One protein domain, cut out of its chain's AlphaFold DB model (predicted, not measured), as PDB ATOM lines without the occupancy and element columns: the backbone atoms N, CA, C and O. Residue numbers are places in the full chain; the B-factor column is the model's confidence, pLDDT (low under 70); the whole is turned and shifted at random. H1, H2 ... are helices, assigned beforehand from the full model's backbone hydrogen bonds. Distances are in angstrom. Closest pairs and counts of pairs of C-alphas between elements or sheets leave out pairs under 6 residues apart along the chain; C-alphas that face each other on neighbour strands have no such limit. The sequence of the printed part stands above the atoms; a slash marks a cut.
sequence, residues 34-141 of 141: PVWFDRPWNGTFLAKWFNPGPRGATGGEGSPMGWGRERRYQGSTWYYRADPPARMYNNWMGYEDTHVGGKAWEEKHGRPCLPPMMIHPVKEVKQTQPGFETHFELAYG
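This is residues 34 to 141 of the 141 residues of an uncharacterized protein of Verticillium alfalfae (strain VaMs.102 / ATCC MYA-4576 / FGSC 10136) (UniProt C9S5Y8). Little regular structure is present: an elongated, mostly loop-built body has four short, separate helices spaced along it, with H3 between H2 and H4, and H1 and H4 toward opposite ends. After H4, residues 110 to 141 run back to the body's middle, out again toward the H4 end, then back past H3 toward H2. The printed part has 108 residues, with H1, H2, H3 and H4 in chain order, 29 residues in named helices and no named strand: all helix. It is only just loose, close to compact, with a radius of gyration of the C-alphas of 16.1 A and spans of 52 by 27 by 18 A.

H3, residues 84 to 93, measures 14.0 A from C-alpha 84 at (-26.025, 38.830, -31.970). H2 is residues 70 to 73, 5.8 A; H1 is residues 43 to 50, 10.2 A. H4, residues 103 to 109, measures 10.0 A, ending at C-alpha 109 (-40.647, 50.000, -38.311).

H3 is apart from H1, H2 and H4. H1 and H2 are close but not clearly touching; their closest C-alphas, of Trp 49 and Arg 72, are 7.3 A apart. Every O i to N i+4 pair is within hydrogen-bond range in H1 and H3, and 2 of 3 in H4; H2 is too short for one.

The farthest C-alphas, of Pro 54 and Glu 107, are 52.0 A apart. The printed part has no cut. The link from H1 to H2 is long, 19 residues. Residues 138 to 141 have pLDDT under 70.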
ATOM      1  N   PRO A  34     -18.769  49.092 -25.344       91.81
ATOM      2  CA  PRO A  34     -19.748  48.258 -24.658       91.81
ATOM      3  C   PRO A  34     -19.957  46.913 -25.365       91.81
ATOM      4  O   PRO A  34     -20.205  46.870 -26.571       91.81
ATOM      5  N   VAL A  35     -19.886  45.821 -24.605       92.50
ATOM      6  CA  VAL A  35     -20.352  44.496 -25.034       92.50
ATOM      7  C   VAL A  35     -21.750  44.301 -24.469       92.50
ATOM      8  O   VAL A  35     -21.958  44.448 -23.265       92.50
ATOM      9  N   TRP A  36     -22.701  43.971 -25.336       93.81
ATOM     10  CA  TRP A  36     -24.095  43.781 -24.951       93.81
ATOM     11  C   TRP A  36     -24.442  42.298 -24.894       93.81
ATOM     12  O   TRP A  36     -23.782  41.477 -25.529       93.81
ATOM     13  N   PHE A  37     -25.493  41.971 -24.145       93.81
ATOM     14  CA  PHE A  37     -26.102  40.646 -24.118       93.81
ATOM     15  C   PHE A  37     -27.538  40.720 -24.644       93.81
ATOM     16  O   PHE A  37     -28.251  41.691 -24.398       93.81
ATOM     17  N   ASP A  38     -27.960  39.668 -25.334       92.44
ATOM     18  CA  ASP A  38     -29.288  39.465 -25.922       92.44
ATOM     19  C   ASP A  38     -30.402  39.246 -24.883       92.44
ATOM     20  O   ASP A  38     -31.581  39.189 -25.226       92.44
ATOM     21  N   ARG A  39     -30.037  39.110 -23.607       91.19
ATOM     22  CA  ARG A  39     -30.957  38.909 -22.490       91.19
ATOM     23  C   ARG A  39     -30.454  39.660 -21.251       91.19
ATOM     24  O   ARG A  39     -29.245  39.861 -21.105       91.19
ATOM     25  N   PRO A  40     -31.344  40.059 -20.329       91.44
ATOM     26  CA  PRO A  40     -30.968  40.851 -19.162       91.44
ATOM     27  C   PRO A  40     -30.257  39.983 -18.113       91.44
ATOM     28  O   PRO A  40     -30.888  39.386 -17.241       91.44
ATOM     29  N   TRP A  41     -28.926  39.894 -18.188       91.00
ATOM     30  CA  TRP A  41     -28.131  39.252 -17.139       91.00
ATOM     31  C   TRP A  41     -27.911  40.244 -16.003       91.00
ATOM     32  O   TRP A  41     -27.448  41.362 -16.221       91.00
ATOM     33  N   ASN A  42     -28.193  39.828 -14.771       93.94
ATOM     34  CA  ASN A  42     -27.788  40.616 -13.614       93.94
ATOM     35  C   ASN A  42     -26.284  40.438 -13.328       93.94
ATOM     36  O   ASN A  42     -25.664  39.448 -13.728       93.94
ATOM     37  N   GLY A  43     -25.699  41.397 -12.604       92.50
ATOM     38  CA  GLY A  43     -24.266  41.406 -12.301       92.50
ATOM     39  C   GLY A  43     -23.791  40.165 -11.539       92.50
ATOM     40  O   GLY A  43     -22.727  39.633 -11.840       92.50
ATOM     41  N   THR A  44     -24.598  39.644 -10.611       94.44
ATOM     42  CA  THR A  44     -24.273  38.429  -9.843       94.44
ATOM     43  C   THR A  44     -24.191  37.195 -10.742       94.44
ATOM     44  O   THR A  44     -23.297  36.362 -10.590       94.44
ATOM     45  N   PHE A  45     -25.100  37.082 -11.709       92.69
ATOM     46  CA  PHE A  45     -25.122  35.993 -12.675       92.69
ATOM     47  C   PHE A  45     -23.938  36.094 -13.643       92.69
ATOM     48  O   PHE A  45     -23.262  35.093 -13.870       92.69
ATOM     49  N   LEU A  46     -23.615  37.297 -14.134       92.44
ATOM     50  CA  LEU A  46     -22.392  37.534 -14.912       92.44
ATOM     51  C   LEU A  46     -21.143  37.133 -14.120       92.44
ATOM     52  O   LEU A  46     -20.334  36.351 -14.616       92.44
ATOM     53  N   ALA A  47     -21.008  37.591 -12.874       93.31
ATOM     54  CA  ALA A  47     -19.860  37.274 -12.030       93.31
ATOM     55  C   ALA A  47     -19.692  35.760 -11.824       93.31
ATOM     56  O   ALA A  47     -18.586  35.246 -11.961       93.31
ATOM     57  N   LYS A  48     -20.785  35.021 -11.590       92.12
ATOM     58  CA  LYS A  48     -20.748  33.556 -11.450       92.12
ATOM     59  C   LYS A  48     -20.136  32.855 -12.672       92.12
ATOM     60  O   LYS A  48     -19.401  31.883 -12.512       92.12
ATOM     61  N   TRP A  49     -20.458  33.308 -13.884       91.81
ATOM     62  CA  TRP A  49     -20.038  32.639 -15.122       91.81
ATOM     63  C   TRP A  49     -18.731  33.165 -15.704       91.81
ATOM     64  O   TRP A  49     -18.014  32.410 -16.359       91.81
ATOM     65  N   PHE A  50     -18.416  34.437 -15.488       93.19
ATOM     66  CA  PHE A  50     -17.233  35.068 -16.064       93.19
ATOM     67  C   PHE A  50     -16.074  35.191 -15.078       93.19
ATOM     68  O   PHE A  50     -14.932  35.256 -15.518       93.19
ATOM     69  N   ASN A  51     -16.340  35.112 -13.770       94.69
ATOM     70  CA  ASN A  51     -15.338  35.206 -12.706       94.69
ATOM     71  C   ASN A  51     -15.372  33.995 -11.743       94.69
ATOM     72  O   ASN A  51     -15.510  34.181 -10.532       94.69
ATOM     73  N   PRO A  52     -15.274  32.749 -12.248       93.00
ATOM     74  CA  PRO A  52     -15.439  31.541 -11.434       93.00
ATOM     75  C   PRO A  52     -14.204  31.183 -10.593       93.00
ATOM     76  O   PRO A  52     -14.285  30.321  -9.720       93.00
ATOM     77  N   GLY A  53     -13.056  31.800 -10.870       92.12
ATOM     78  CA  GLY A  53     -11.802  31.503 -10.200       92.12
ATOM     79  C   GLY A  53     -11.737  32.022  -8.762       92.12
ATOM     80  O   GLY A  53     -12.545  32.859  -8.342       92.12
ATOM     81  N   PRO A  54     -10.722  31.587  -7.992       91.12
ATOM     82  CA  PRO A  54     -10.510  32.055  -6.628       91.12
ATOM     83  C   PRO A  54     -10.488  33.584  -6.548       91.12
ATOM     84  O   PRO A  54      -9.810  34.246  -7.334       91.12
ATOM     85  N   ARG A  55     -11.215  34.140  -5.570       91.31
ATOM     86  CA  ARG A  55     -11.352  35.593  -5.347       91.31
ATOM     87  C   ARG A  55     -11.954  36.363  -6.537       91.31
ATOM     88  O   ARG A  55     -11.652  37.538  -6.710       91.31
ATOM     89  N   GLY A  56     -12.799  35.720  -7.347       90.25
ATOM     90  CA  GLY A  56     -13.466  36.372  -8.479       90.25
ATOM     91  C   GLY A  56     -12.541  36.604  -9.675       90.25
ATOM     92  O   GLY A  56     -12.756  37.527 -10.458       90.25
ATOM     93  N   ALA A  57     -11.495  35.792  -9.816       91.19
ATOM     94  CA  ALA A  57     -10.666  35.806 -11.011       91.19
ATOM     95  C   ALA A  57     -11.421  35.195 -12.204       91.19
ATOM     96  O   ALA A  57     -12.167  34.228 -12.062       91.19
ATOM     97  N   THR A  58     -11.176  35.711 -13.408       89.94
ATOM     98  CA  THR A  58     -11.677  35.102 -14.653       89.94
ATOM     99  C   THR A  58     -10.993  33.764 -14.955       89.94
ATOM    100  O   THR A  58     -11.604  32.863 -15.523       89.94
ATOM    101  N   GLY A  59      -9.717  33.620 -14.585       86.75
ATOM    102  CA  GLY A  59      -8.935  32.397 -14.798       86.75
ATOM    103  C   GLY A  59      -9.250  31.271 -13.804       86.75
ATOM    104  O   GLY A  59      -9.965  31.470 -12.829       86.75
ATOM    105  N   GLY A  60      -8.661  30.093 -14.029       86.69
ATOM    106  CA  GLY A  60      -8.804  28.916 -13.161       86.69
ATOM    107  C   GLY A  60      -9.815  27.883 -13.668       86.69
ATOM    108  O   GLY A  60     -10.288  27.944 -14.808       86.69
ATOM    109  N   GLU A  61     -10.136  26.909 -12.814       85.00
ATOM    110  CA  GLU A  61     -11.225  25.975 -13.087       85.00
ATOM    111  C   GLU A  61     -12.533  26.753 -13.241       85.00
ATOM    112  O   GLU A  61     -12.790  27.744 -12.566       85.00
ATOM    113  N   GLY A  62     -13.349  26.361 -14.209       87.12
ATOM    114  CA  GLY A  62     -14.534  27.124 -14.571       87.12
ATOM    115  C   GLY A  62     -14.298  28.255 -15.572       87.12
ATOM    116  O   GLY A  62     -15.306  28.671 -16.127       87.12
ATOM    117  N   SER A  63     -13.066  28.715 -15.863       90.62
ATOM    118  CA  SER A  63     -12.796  29.901 -16.712       90.62
ATOM    119  C   SER A  63     -13.646  29.954 -17.992       90.62
ATOM    120  O   SER A  63     -13.735  28.934 -18.689       90.62
ATOM    121  N   PRO A  64     -14.251  31.112 -18.336       88.94
ATOM    122  CA  PRO A  64     -15.035  31.263 -19.560       88.94
ATOM    123  C   PRO A  64     -14.163  31.181 -20.821       88.94
ATOM    124  O   PRO A  64     -14.687  30.931 -21.896       88.94
ATOM    125  N   MET A  65     -12.843  31.345 -20.692       84.75
ATOM    126  CA  MET A  65     -11.880  31.167 -21.787       84.75
ATOM    127  C   MET A  65     -11.453  29.700 -21.971       84.75
ATOM    128  O   MET A  65     -10.626  29.400 -22.826       84.75
ATOM    129  N   GLY A  66     -11.959  28.785 -21.137       84.31
ATOM    130  CA  GLY A  66     -11.682  27.358 -21.252       84.31
ATOM    131  C   GLY A  66     -12.460  26.703 -22.393       84.31
ATOM    132  O   GLY A  66     -13.595  27.081 -22.685       84.31
ATOM    133  N   TRP A  67     -11.861  25.672 -22.987       81.44
ATOM    134  CA  TRP A  67     -12.494  24.841 -24.015       81.44
ATOM    135  C   TRP A  67     -13.871  24.322 -23.568       81.44
ATOM    136  O   TRP A  67     -14.026  23.881 -22.425       81.44
ATOM    137  N   GLY A  68     -14.875  24.386 -24.451       82.56
ATOM    138  CA  GLY A  68     -16.232  23.893 -24.182       82.56
ATOM    139  C   GLY A  68     -17.088  24.768 -23.265       82.56
ATOM    140  O   GLY A  68     -18.205  24.391 -22.924       82.56
ATOM    141  N   ARG A  69     -16.610  25.951 -22.859       86.50
ATOM    142  CA  ARG A  69     -17.387  26.923 -22.051       86.50
ATOM    143  C   ARG A  69     -17.825  28.151 -22.834       86.50
ATOM    144  O   ARG A  69     -18.396  29.095 -22.293       86.50
ATOM    145  N   GLU A  70     -17.590  28.092 -24.126       85.62
ATOM    146  CA  GLU A  70     -17.718  29.167 -25.093       85.62
ATOM    147  C   GLU A  70     -19.187  29.572 -25.284       85.62
ATOM    148  O   GLU A  70     -19.489  30.726 -25.578       85.62
ATOM    149  N   ARG A  71     -20.121  28.657 -24.975       87.62
ATOM    150  CA  ARG A  71     -21.573  28.893 -24.980       87.62
ATOM    151  C   ARG A  71     -22.008  30.059 -24.092       87.62
ATOM    152  O   ARG A  71     -23.037  30.676 -24.346       87.62
ATOM    153  N   ARG A  72     -21.214  30.421 -23.079       89.88
ATOM    154  CA  ARG A  72     -21.467  31.598 -22.227       89.88
ATOM    155  C   ARG A  72     -21.496  32.906 -23.014       89.88
ATOM    156  O   ARG A  72     -22.173  33.839 -22.595       89.88
ATOM    157  N   TYR A  73     -20.793  32.961 -24.143       91.75
ATOM    158  CA  TYR A  73     -20.752  34.122 -25.023       91.75
ATOM    159  C   TYR A  73     -21.819  34.102 -26.119       91.75
ATOM    160  O   TYR A  73     -21.931  35.091 -26.837       91.75
ATOM    161  N   GLN A  74     -22.601  33.023 -26.258       91.75
ATOM    162  CA  GLN A  74     -23.538  32.838 -27.375       91.75
ATOM    163  C   GLN A  74     -24.480  34.036 -27.548       91.75
ATOM    164  O   GLN A  74     -24.695  34.506 -28.659       91.75
ATOM    165  N   GLY A  75     -24.985  34.565 -26.433       92.88
ATOM    166  CA  GLY A  75     -25.882  35.715 -26.422       92.88
ATOM    167  C   GLY A  75     -25.194  37.076 -26.374       92.88
ATOM    168  O   GLY A  75     -25.866  38.063 -26.117       92.88
ATOM    169  N   SER A  76     -23.877  37.172 -26.540       94.69
ATOM    170  CA  SER A  76     -23.155  38.446 -26.420       94.69
ATOM    171  C   SER A  76     -22.819  39.063 -27.779       94.69
ATOM    172  O   SER A  76     -22.734  38.366 -28.781       94.69
ATOM    173  N   THR A  77     -22.559  40.368 -27.846       95.44
ATOM    174  CA  THR A  77     -22.061  41.003 -29.085       95.44
ATOM    175  C   THR A  77     -20.581  40.710 -29.352       95.44
ATOM    176  O   THR A  77     -20.038  41.109 -30.382       95.44
ATOM    177  N   TRP A  78     -19.911  39.990 -28.450       91.06
ATOM    178  CA  TRP A  78     -18.500  39.650 -28.545       91.06
ATOM    179  C   TRP A  78     -18.301  38.150 -28.392       91.06
ATOM    180  O   TRP A  78     -18.404  37.653 -27.285       91.06
ATOM    181  N   TYR A  79     -17.992  37.454 -29.487       90.62
ATOM    182  CA  TYR A  79     -17.303  36.158 -29.582       90.62
ATOM    183  C   TYR A  79     -17.551  35.602 -30.991       90.62
ATOM    184  O   TYR A  79     -18.575  35.903 -31.603       90.62
ATOM    185  N   TYR A  80     -16.639  34.793 -31.534       86.38
ATOM    186  CA  TYR A  80     -16.737  34.356 -32.936       86.38
ATOM    187  C   TYR A  80     -17.886  33.376 -33.224       86.38
ATOM    188  O   TYR A  80     -18.211  33.159 -34.388       86.38
ATOM    189  N   ARG A  81     -18.488  32.794 -32.178       87.31
ATOM    190  CA  ARG A  81     -19.688  31.936 -32.241       87.31
ATOM    191  C   ARG A  81     -20.880  32.530 -31.487       87.31
ATOM    192  O   ARG A  81     -21.680  31.789 -30.924       87.31
ATOM    193  N   ALA A  82     -20.937  33.851 -31.368       92.88
ATOM    194  CA  ALA A  82     -22.102  34.509 -30.802       92.88
ATOM    195  C   ALA A  82     -23.133  34.826 -31.892       92.88
ATOM    196  O   ALA A  82     -22.756  35.181 -33.007       92.88
ATOM    197  N   ASP A  83     -24.419  34.740 -31.552       93.94
ATOM    198  CA  ASP A  83     -25.526  35.012 -32.477       93.94
ATOM    199  C   ASP A  83     -25.729  36.514 -32.760       93.94
ATOM    200  O   ASP A  83     -25.872  36.885 -33.931       93.94
ATOM    201  N   PRO A  84     -25.712  37.418 -31.752       95.31
ATOM    202  CA  PRO A  84     -26.025  38.830 -31.970       95.31
ATOM    203  C   PRO A  84     -25.184  39.549 -33.034       95.31
ATOM    204  O   PRO A  84     -25.769  40.343 -33.769       95.31
ATOM    205  N   PRO A  85     -23.862  39.310 -33.174       95.56
ATOM    206  CA  PRO A  85     -23.033  40.032 -34.132       95.56
ATOM    207  C   PRO A  85     -23.537  40.003 -35.572       95.56
ATOM    208  O   PRO A  85     -23.706  41.059 -36.179       95.56
ATOM    209  N   ALA A  86     -23.795  38.811 -36.114       94.75
ATOM    210  CA  ALA A  86     -24.257  38.674 -37.490       94.75
ATOM    211  C   ALA A  86     -25.706  39.158 -37.640       94.75
ATOM    212  O   ALA A  86     -25.970  39.932 -38.558       94.75
ATOM    213  N   ARG A  87     -26.594  38.820 -36.689       94.56
ATOM    214  CA  ARG A  87     -27.991  39.295 -36.671       94.56
ATOM    215  C   ARG A  87     -28.065  40.815 -36.767       94.56
ATOM    216  O   ARG A  87     -28.577  41.362 -37.739       94.56
ATOM    217  N   MET A  88     -27.463  41.499 -35.793       95.19
ATOM    218  CA  MET A  88     -27.491  42.958 -35.697       95.19
ATOM    219  C   MET A  88     -26.882  43.622 -36.931       95.19
ATOM    220  O   MET A  88     -27.421  44.612 -37.424       95.19
ATOM    221  N   TYR A  89     -25.781  43.074 -37.449       95.00
ATOM    222  CA  TYR A  89     -25.142  43.606 -38.646       95.00
ATOM    223  C   TYR A  89     -26.033  43.454 -39.888       95.00
ATOM    224  O   TYR A  89     -26.202  44.416 -40.634       95.00
ATOM    225  N   ASN A  90     -26.657  42.288 -40.082       95.50
ATOM    226  CA  ASN A  90     -27.603  42.053 -41.175       95.50
ATOM    227  C   ASN A  90     -28.774  43.035 -41.101       95.50
ATOM    228  O   ASN A  90     -29.060  43.734 -42.075       95.50
ATOM    229  N   ASN A  91     -29.386  43.164 -39.924       95.31
ATOM    230  CA  ASN A  91     -30.495  44.086 -39.709       95.31
ATOM    231  C   ASN A  91     -30.090  45.551 -39.977       95.31
ATOM    232  O   ASN A  91     -30.851  46.290 -40.595       95.31
ATOM    233  N   TRP A  92     -28.883  45.970 -39.571       93.88
ATOM    234  CA  TRP A  92     -28.354  47.319 -39.826       93.88
ATOM    235  C   TRP A  92     -28.116  47.599 -41.319       93.88
ATOM    236  O   TRP A  92     -28.401  48.695 -41.815       93.88
ATOM    237  N   MET A  93     -27.663  46.591 -42.069       94.19
ATOM    238  CA  MET A  93     -27.546  46.667 -43.528       94.19
ATOM    239  C   MET A  93     -28.914  46.691 -44.235       94.19
ATOM    240  O   MET A  93     -28.992  47.058 -45.412       94.19
ATOM    241  N   GLY A  94     -29.997  46.394 -43.510       94.62
ATOM    242  CA  GLY A  94     -31.368  46.295 -44.012       94.62
ATOM    243  C   GLY A  94     -31.711  44.919 -44.574       94.62
ATOM    244  O   GLY A  94     -32.686  44.774 -45.309       94.62
ATOM    245  N   TYR A  95     -30.908  43.908 -44.253       96.12
ATOM    246  CA  TYR A  95     -31.163  42.516 -44.598       96.12
ATOM    247  C   TYR A  95     -32.061  41.865 -43.548       96.12
ATOM    248  O   TYR A  95     -32.062  42.258 -42.379       96.12
ATOM    249  N   GLU A  96     -32.853  40.890 -43.988       96.31
ATOM    250  CA  GLU A  96     -33.721  40.131 -43.094       96.31
ATOM    251  C   GLU A  96     -32.883  39.147 -42.275       96.31
ATOM    252  O   GLU A  96     -32.106  38.373 -42.831       96.31
ATOM    253  N   ASP A  97     -33.036  39.169 -40.959       95.81
ATOM    254  CA  ASP A  97     -32.475  38.156 -40.073       95.81
ATOM    255  C   ASP A  97     -33.345  38.048 -38.826       95.81
ATOM    256  O   ASP A  97     -33.646  39.069 -38.198       95.81
ATOM    257  N   THR A  98     -33.753  36.828 -38.471       94.62
ATOM    258  CA  THR A  98     -34.546  36.557 -37.260       94.62
ATOM    259  C   THR A  98     -35.803  37.443 -37.217       94.62
ATOM    260  O   THR A  98     -36.140  38.062 -36.208       94.62
ATOM    261  N   HIS A  99     -36.475  37.543 -38.371       94.31
ATOM    262  CA  HIS A  99     -37.704  38.317 -38.601       94.31
ATOM    263  C   HIS A  99     -37.590  39.843 -38.411       94.31
ATOM    264  O   HIS A  99     -38.608  40.531 -38.278       94.31
ATOM    265  N   VAL A 100     -36.371  40.386 -38.404       95.19
ATOM    266  CA  VAL A 100     -36.094  41.828 -38.348       95.19
ATOM    267  C   VAL A 100     -35.370  42.259 -39.624       95.19
ATOM    268  O   VAL A 100     -34.591  41.498 -40.191       95.19
ATOM    269  N   GLY A 101     -35.597  43.493 -40.077       95.12
ATOM    270  CA  GLY A 101     -34.990  44.018 -41.303       95.12
ATOM    271  C   GLY A 101     -35.653  43.497 -42.583       95.12
ATOM    272  O   GLY A 101     -36.699  42.854 -42.556       95.12
ATOM    273  N   GLY A 102     -35.067  43.822 -43.734       94.75
ATOM    274  CA  GLY A 102     -35.713  43.626 -45.028       94.75
ATOM    275  C   GLY A 102     -36.756  44.708 -45.329       94.75
ATOM    276  O   GLY A 102     -37.312  45.353 -44.438       94.75
ATOM    277  N   LYS A 103     -37.040  44.906 -46.621       94.19
ATOM    278  CA  LYS A 103     -37.858  46.029 -47.111       94.19
ATOM    279  C   LYS A 103     -39.225  46.129 -46.421       94.19
ATOM    280  O   LYS A 103     -39.577  47.194 -45.931       94.19
ATOM    281  N   ALA A 104     -39.969  45.025 -46.343       93.69
ATOM    282  CA  ALA A 104     -41.314  45.019 -45.762       93.69
ATOM    283  C   ALA A 104     -41.320  45.344 -44.256       93.69
ATOM    284  O   ALA A 104     -42.249  45.976 -43.756       93.69
ATOM    285  N   TRP A 105     -40.284  44.929 -43.522       96.31
ATOM    286  CA  TRP A 105     -40.156  45.247 -42.102       96.31
ATOM    287  C   TRP A 105     -39.756  46.710 -41.898       96.31
ATOM    288  O   TRP A 105     -40.350  47.386 -41.056       96.31
ATOM    289  N   GLU A 106     -38.791  47.208 -42.685       96.38
ATOM    290  CA  GLU A 106     -38.317  48.596 -42.627       96.38
ATOM    291  C   GLU A 106     -39.411  49.602 -43.014       96.38
ATOM    292  O   GLU A 106     -39.496  50.663 -42.405       96.38
ATOM    293  N   GLU A 107     -40.299  49.270 -43.957       96.94
ATOM    294  CA  GLU A 107     -41.452  50.116 -44.312       96.94
ATOM    295  C   GLU A 107     -42.398  50.356 -43.123       96.94
ATOM    296  O   GLU A 107     -43.042  51.403 -43.045       96.94
ATOM    297  N   LYS A 108     -42.470  49.411 -42.178       97.50
ATOM    298  CA  LYS A 108     -43.350  49.492 -41.007       97.50
ATOM    299  C   LYS A 108     -42.652  50.023 -39.750       97.50
ATOM    300  O   LYS A 108     -43.301  50.684 -38.942       97.50
ATOM    301  N   HIS A 109     -41.367  49.724 -39.563       96.62
ATOM    302  CA  HIS A 109     -40.647  50.000 -38.311       96.62
ATOM    303  C   HIS A 109     -39.450  50.950 -38.480       96.62
ATOM    304  O   HIS A 109     -38.868  51.383 -37.486       96.62
ATOM    305  N   GLY A 110     -39.088  51.292 -39.718       95.06
ATOM    306  CA  GLY A 110     -37.845  51.982 -40.050       95.06
ATOM    307  C   GLY A 110     -36.633  51.049 -40.040       95.06
ATOM    308  O   GLY A 110     -36.726  49.871 -39.700       95.06
ATOM    309  N   ARG A 111     -35.468  51.580 -40.424       91.31
ATOM    310  CA  ARG A 111     -34.199  50.849 -40.339       91.31
ATOM    311  C   ARG A 111     -33.712  50.782 -38.885       91.31
ATOM    312  O   ARG A 111     -33.721  51.816 -38.215       91.31
ATOM    313  N   PRO A 112     -33.239  49.622 -38.398       91.31
ATOM    314  CA  PRO A 112     -32.659  49.510 -37.065       91.31
ATOM    315  C   PRO A 112     -31.461  50.445 -36.848       91.31
ATOM    316  O   PRO A 112     -30.530  50.495 -37.654       91.31
ATOM    317  N   CYS A 113     -31.464  51.135 -35.708       91.00
ATOM    318  CA  CYS A 113     -30.335  51.917 -35.209       91.00
ATOM    319  C   CYS A 113     -29.697  51.180 -34.029       91.00
ATOM    320  O   CYS A 113     -30.388  50.826 -33.072       91.00
ATOM    321  N   LEU A 114     -28.384  50.967 -34.079       89.94
ATOM    322  CA  LEU A 114     -27.638  50.282 -33.024       89.94
ATOM    323  C   LEU A 114     -26.894  51.304 -32.147       89.94
ATOM    324  O   LEU A 114     -26.310  52.247 -32.688       89.94
ATOM    325  N   PRO A 115     -26.877  51.146 -30.809       91.69
ATOM    326  CA  PRO A 115     -26.016  51.955 -29.954       91.69
ATOM    327  C   PRO A 115     -24.532  51.646 -30.224       91.69
ATOM    328  O   PRO A 115     -24.214  50.602 -30.798       91.69
ATOM    329  N   PRO A 116     -23.596  52.497 -29.766       90.44
ATOM    330  CA  PRO A 116     -22.177  52.165 -29.786       90.44
ATOM    331  C   PRO A 116     -21.916  50.829 -29.082       90.44
ATOM    332  O   PRO A 116     -22.279  50.632 -27.918       90.44
ATOM    333  N   MET A 117     -21.292  49.899 -29.798       92.00
ATOM    334  CA  MET A 117     -21.044  48.553 -29.299       92.00
ATOM    335  C   MET A 117     -19.826  47.919 -29.956       92.00
ATOM    336  O   MET A 117     -19.501  48.196 -31.111       92.00
ATOM    337  N   MET A 118     -19.172  47.026 -29.220       91.88
ATOM    338  CA  MET A 118     -18.222  46.089 -29.795       91.88
ATOM    339  C   MET A 118     -18.997  44.937 -30.430       91.88
ATOM    340  O   MET A 118     -19.703  44.212 -29.728       91.88
ATOM    341  N   ILE A 119     -18.833  44.765 -31.740       93.19
ATOM    342  CA  ILE A 119     -19.376  43.635 -32.494       93.19
ATOM    343  C   ILE A 119     -18.210  42.758 -32.939       93.19
ATOM    344  O   ILE A 119     -17.223  43.259 -33.483       93.19
ATOM    345  N   HIS A 120     -18.303  41.449 -32.706       93.81
ATOM    346  CA  HIS A 120     -17.338  40.518 -33.279       93.81
ATOM    347  C   HIS A 120     -17.350  40.623 -34.818       93.81
ATOM    348  O   HIS A 120     -18.434  40.641 -35.399       93.81
ATOM    349  N   PRO A 121     -16.187  40.644 -35.499       92.75
ATOM    350  CA  PRO A 121     -16.132  40.752 -36.953       92.75
ATOM    351  C   PRO A 121     -17.074  39.779 -37.676       92.75
ATOM    352  O   PRO A 121     -17.010  38.564 -37.462       92.75
ATOM    353  N   VAL A 122     -17.920  40.333 -38.549       91.94
ATOM    354  CA  VAL A 122     -18.827  39.587 -39.429       91.94
ATOM    355  C   VAL A 122     -18.110  39.334 -40.751       91.94
ATOM    356  O   VAL A 122     -17.524  40.241 -41.342       91.94
ATOM    357  N   LYS A 123     -18.104  38.077 -41.185       88.00
ATOM    358  CA  LYS A 123     -17.373  37.618 -42.370       88.00
ATOM    359  C   LYS A 123     -18.347  37.411 -43.526       88.00
ATOM    360  O   LYS A 123     -19.498  37.067 -43.292       88.00
ATOM    361  N   GLU A 124     -17.862  37.600 -44.752       88.50
ATOM    362  CA  GLU A 124     -18.581  37.261 -45.994       88.50
ATOM    363  C   GLU A 124     -20.015  37.811 -46.090       88.50
ATOM    364  O   GLU A 124     -20.935  37.116 -46.517       88.50
ATOM    365  N   VAL A 125     -20.202  39.077 -45.712       89.56
ATOM    366  CA  VAL A 125     -21.512  39.738 -45.731       89.56
ATOM    367  C   VAL A 125     -22.110  39.716 -47.138       89.56
ATOM    368  O   VAL A 125     -21.529  40.246 -48.087       89.56
ATOM    369  N   LYS A 126     -23.308  39.141 -47.250       94.12
ATOM    370  CA  LYS A 126     -24.149  39.131 -48.451       94.12
ATOM    371  C   LYS A 126     -25.601  39.334 -48.032       94.12
ATOM    372  O   LYS A 126     -25.955  39.066 -46.888       94.12
ATOM    373  N   GLN A 127     -26.435  39.787 -48.965       94.88
ATOM    374  CA  GLN A 127     -27.870  39.891 -48.724       94.88
ATOM    375  C   GLN A 127     -28.441  38.518 -48.355       94.88
ATOM    376  O   GLN A 127     -28.192  37.524 -49.041       94.88
ATOM    377  N   THR A 128     -29.187  38.479 -47.258       95.75
ATOM    378  CA  THR A 128     -29.819  37.264 -46.753       95.75
ATOM    379  C   THR A 128     -31.001  36.847 -47.629       95.75
ATOM    380  O   THR A 128     -31.586  37.652 -48.360       95.75
ATOM    381  N   GLN A 129     -31.334  35.558 -47.583       94.88
ATOM    382  CA  GLN A 129     -32.531  35.031 -48.239       94.88
ATOM    383  C   GLN A 129     -33.776  35.312 -47.376       94.88
ATOM    384  O   GLN A 129     -33.637  35.491 -46.165       94.88
ATOM    385  N   PRO A 130     -34.988  35.336 -47.957       93.50
ATOM    386  CA  PRO A 130     -36.217  35.471 -47.178       93.50
ATOM    387  C   PRO A 130     -36.331  34.389 -46.096       93.50
ATOM    388  O   PRO A 130     -36.076  33.217 -46.378       93.50
ATOM    389  N   GLY A 131     -36.715  34.772 -44.876       93.50
ATOM    390  CA  GLY A 131     -36.803  33.856 -43.733       93.50
ATOM    391  C   GLY A 131     -35.454  33.400 -43.163       93.50
ATOM    392  O   GLY A 131     -35.406  32.400 -42.451       93.50
ATOM    393  N   PHE A 132     -34.352  34.083 -43.488       95.31
ATOM    394  CA  PHE A 132     -33.039  33.768 -42.931       95.31
ATOM    395  C   PHE A 132     -32.982  34.017 -41.419       95.31
ATOM    396  O   PHE A 132     -33.470  35.028 -40.910       95.31
ATOM    397  N   GLU A 133     -32.305  33.117 -40.712       94.69
ATOM    398  CA  GLU A 133     -32.040  33.250 -39.286       94.69
ATOM    399  C   GLU A 133     -30.595  32.856 -38.990       94.69
ATOM    400  O   GLU A 133     -30.173  31.723 -39.240       94.69
ATOM    401  N   THR A 134     -29.823  33.791 -38.441       92.19
ATOM    402  CA  THR A 134     -28.494  33.473 -37.920       92.19
ATOM    403  C   THR A 134     -28.635  32.582 -36.693       92.19
ATOM    404  O   THR A 134     -29.269  32.983 -35.718       92.19
ATOM    405  N   HIS A 135     -27.940  31.448 -36.684       87.88
ATOM    406  CA  HIS A 135     -27.751  30.606 -35.503       87.88
ATOM    407  C   HIS A 135     -26.343  30.015 -35.506       87.88
ATOM    408  O   HIS A 135     -25.863  29.542 -36.537       87.88
ATOM    409  N   PHE A 136     -25.687  30.008 -34.350       83.88
ATOM    410  CA  PHE A 136     -24.435  29.295 -34.129       83.88
ATOM    411  C   PHE A 136     -24.666  28.109 -33.196       83.88
ATOM    412  O   PHE A 136     -24.951  28.265 -32.008       83.88
ATOM    413  N   GLU A 137     -24.486  26.901 -33.724       77.19
ATOM    414  CA  GLU A 137     -24.484  25.686 -32.914       77.19
ATOM    415  C   GLU A 137     -23.072  25.365 -32.418       77.19
ATOM    416  O   GLU A 137     -22.087  25.384 -33.161       77.19
ATOM    417  N   LEU A 138     -22.976  25.039 -31.131       64.69
ATOM    418  CA  LEU A 138     -21.792  24.417 -30.557       64.69
ATOM    419  C   LEU A 138     -22.025  22.909 -30.525       64.69
ATOM    420  O   LEU A 138     -23.013  22.450 -29.963       64.69
ATOM    421  N   ALA A 139     -21.089  22.139 -31.082       60.47
ATOM    422  CA  ALA A 139     -21.159  20.675 -31.086       60.47
ATOM    423  C   ALA A 139     -21.136  20.053 -29.671       60.47
ATOM    424  O   ALA A 139     -21.406  18.867 -29.508       60.47
ATOM    425  N   TYR A 140     -20.782  20.836 -28.650       57.38
ATOM    426  CA  TYR A 140     -20.748  20.445 -27.246       57.38
ATOM    427  C   TYR A 140     -20.920  21.683 -26.355       57.38
ATOM    428  O   TYR A 140     -20.427  22.765 -26.687       57.38
ATOM    429  N   GLY A 141     -21.595  21.512 -25.216       51.12
ATOM    430  CA  GLY A 141     -21.844  22.569 -24.229       51.12
ATOM    431  C   GLY A 141     -23.239  22.498 -23.644       51.12
ATOM    432  O   GLY A 141     -24.164  22.995 -24.321       51.12
TER     433      GLY A 141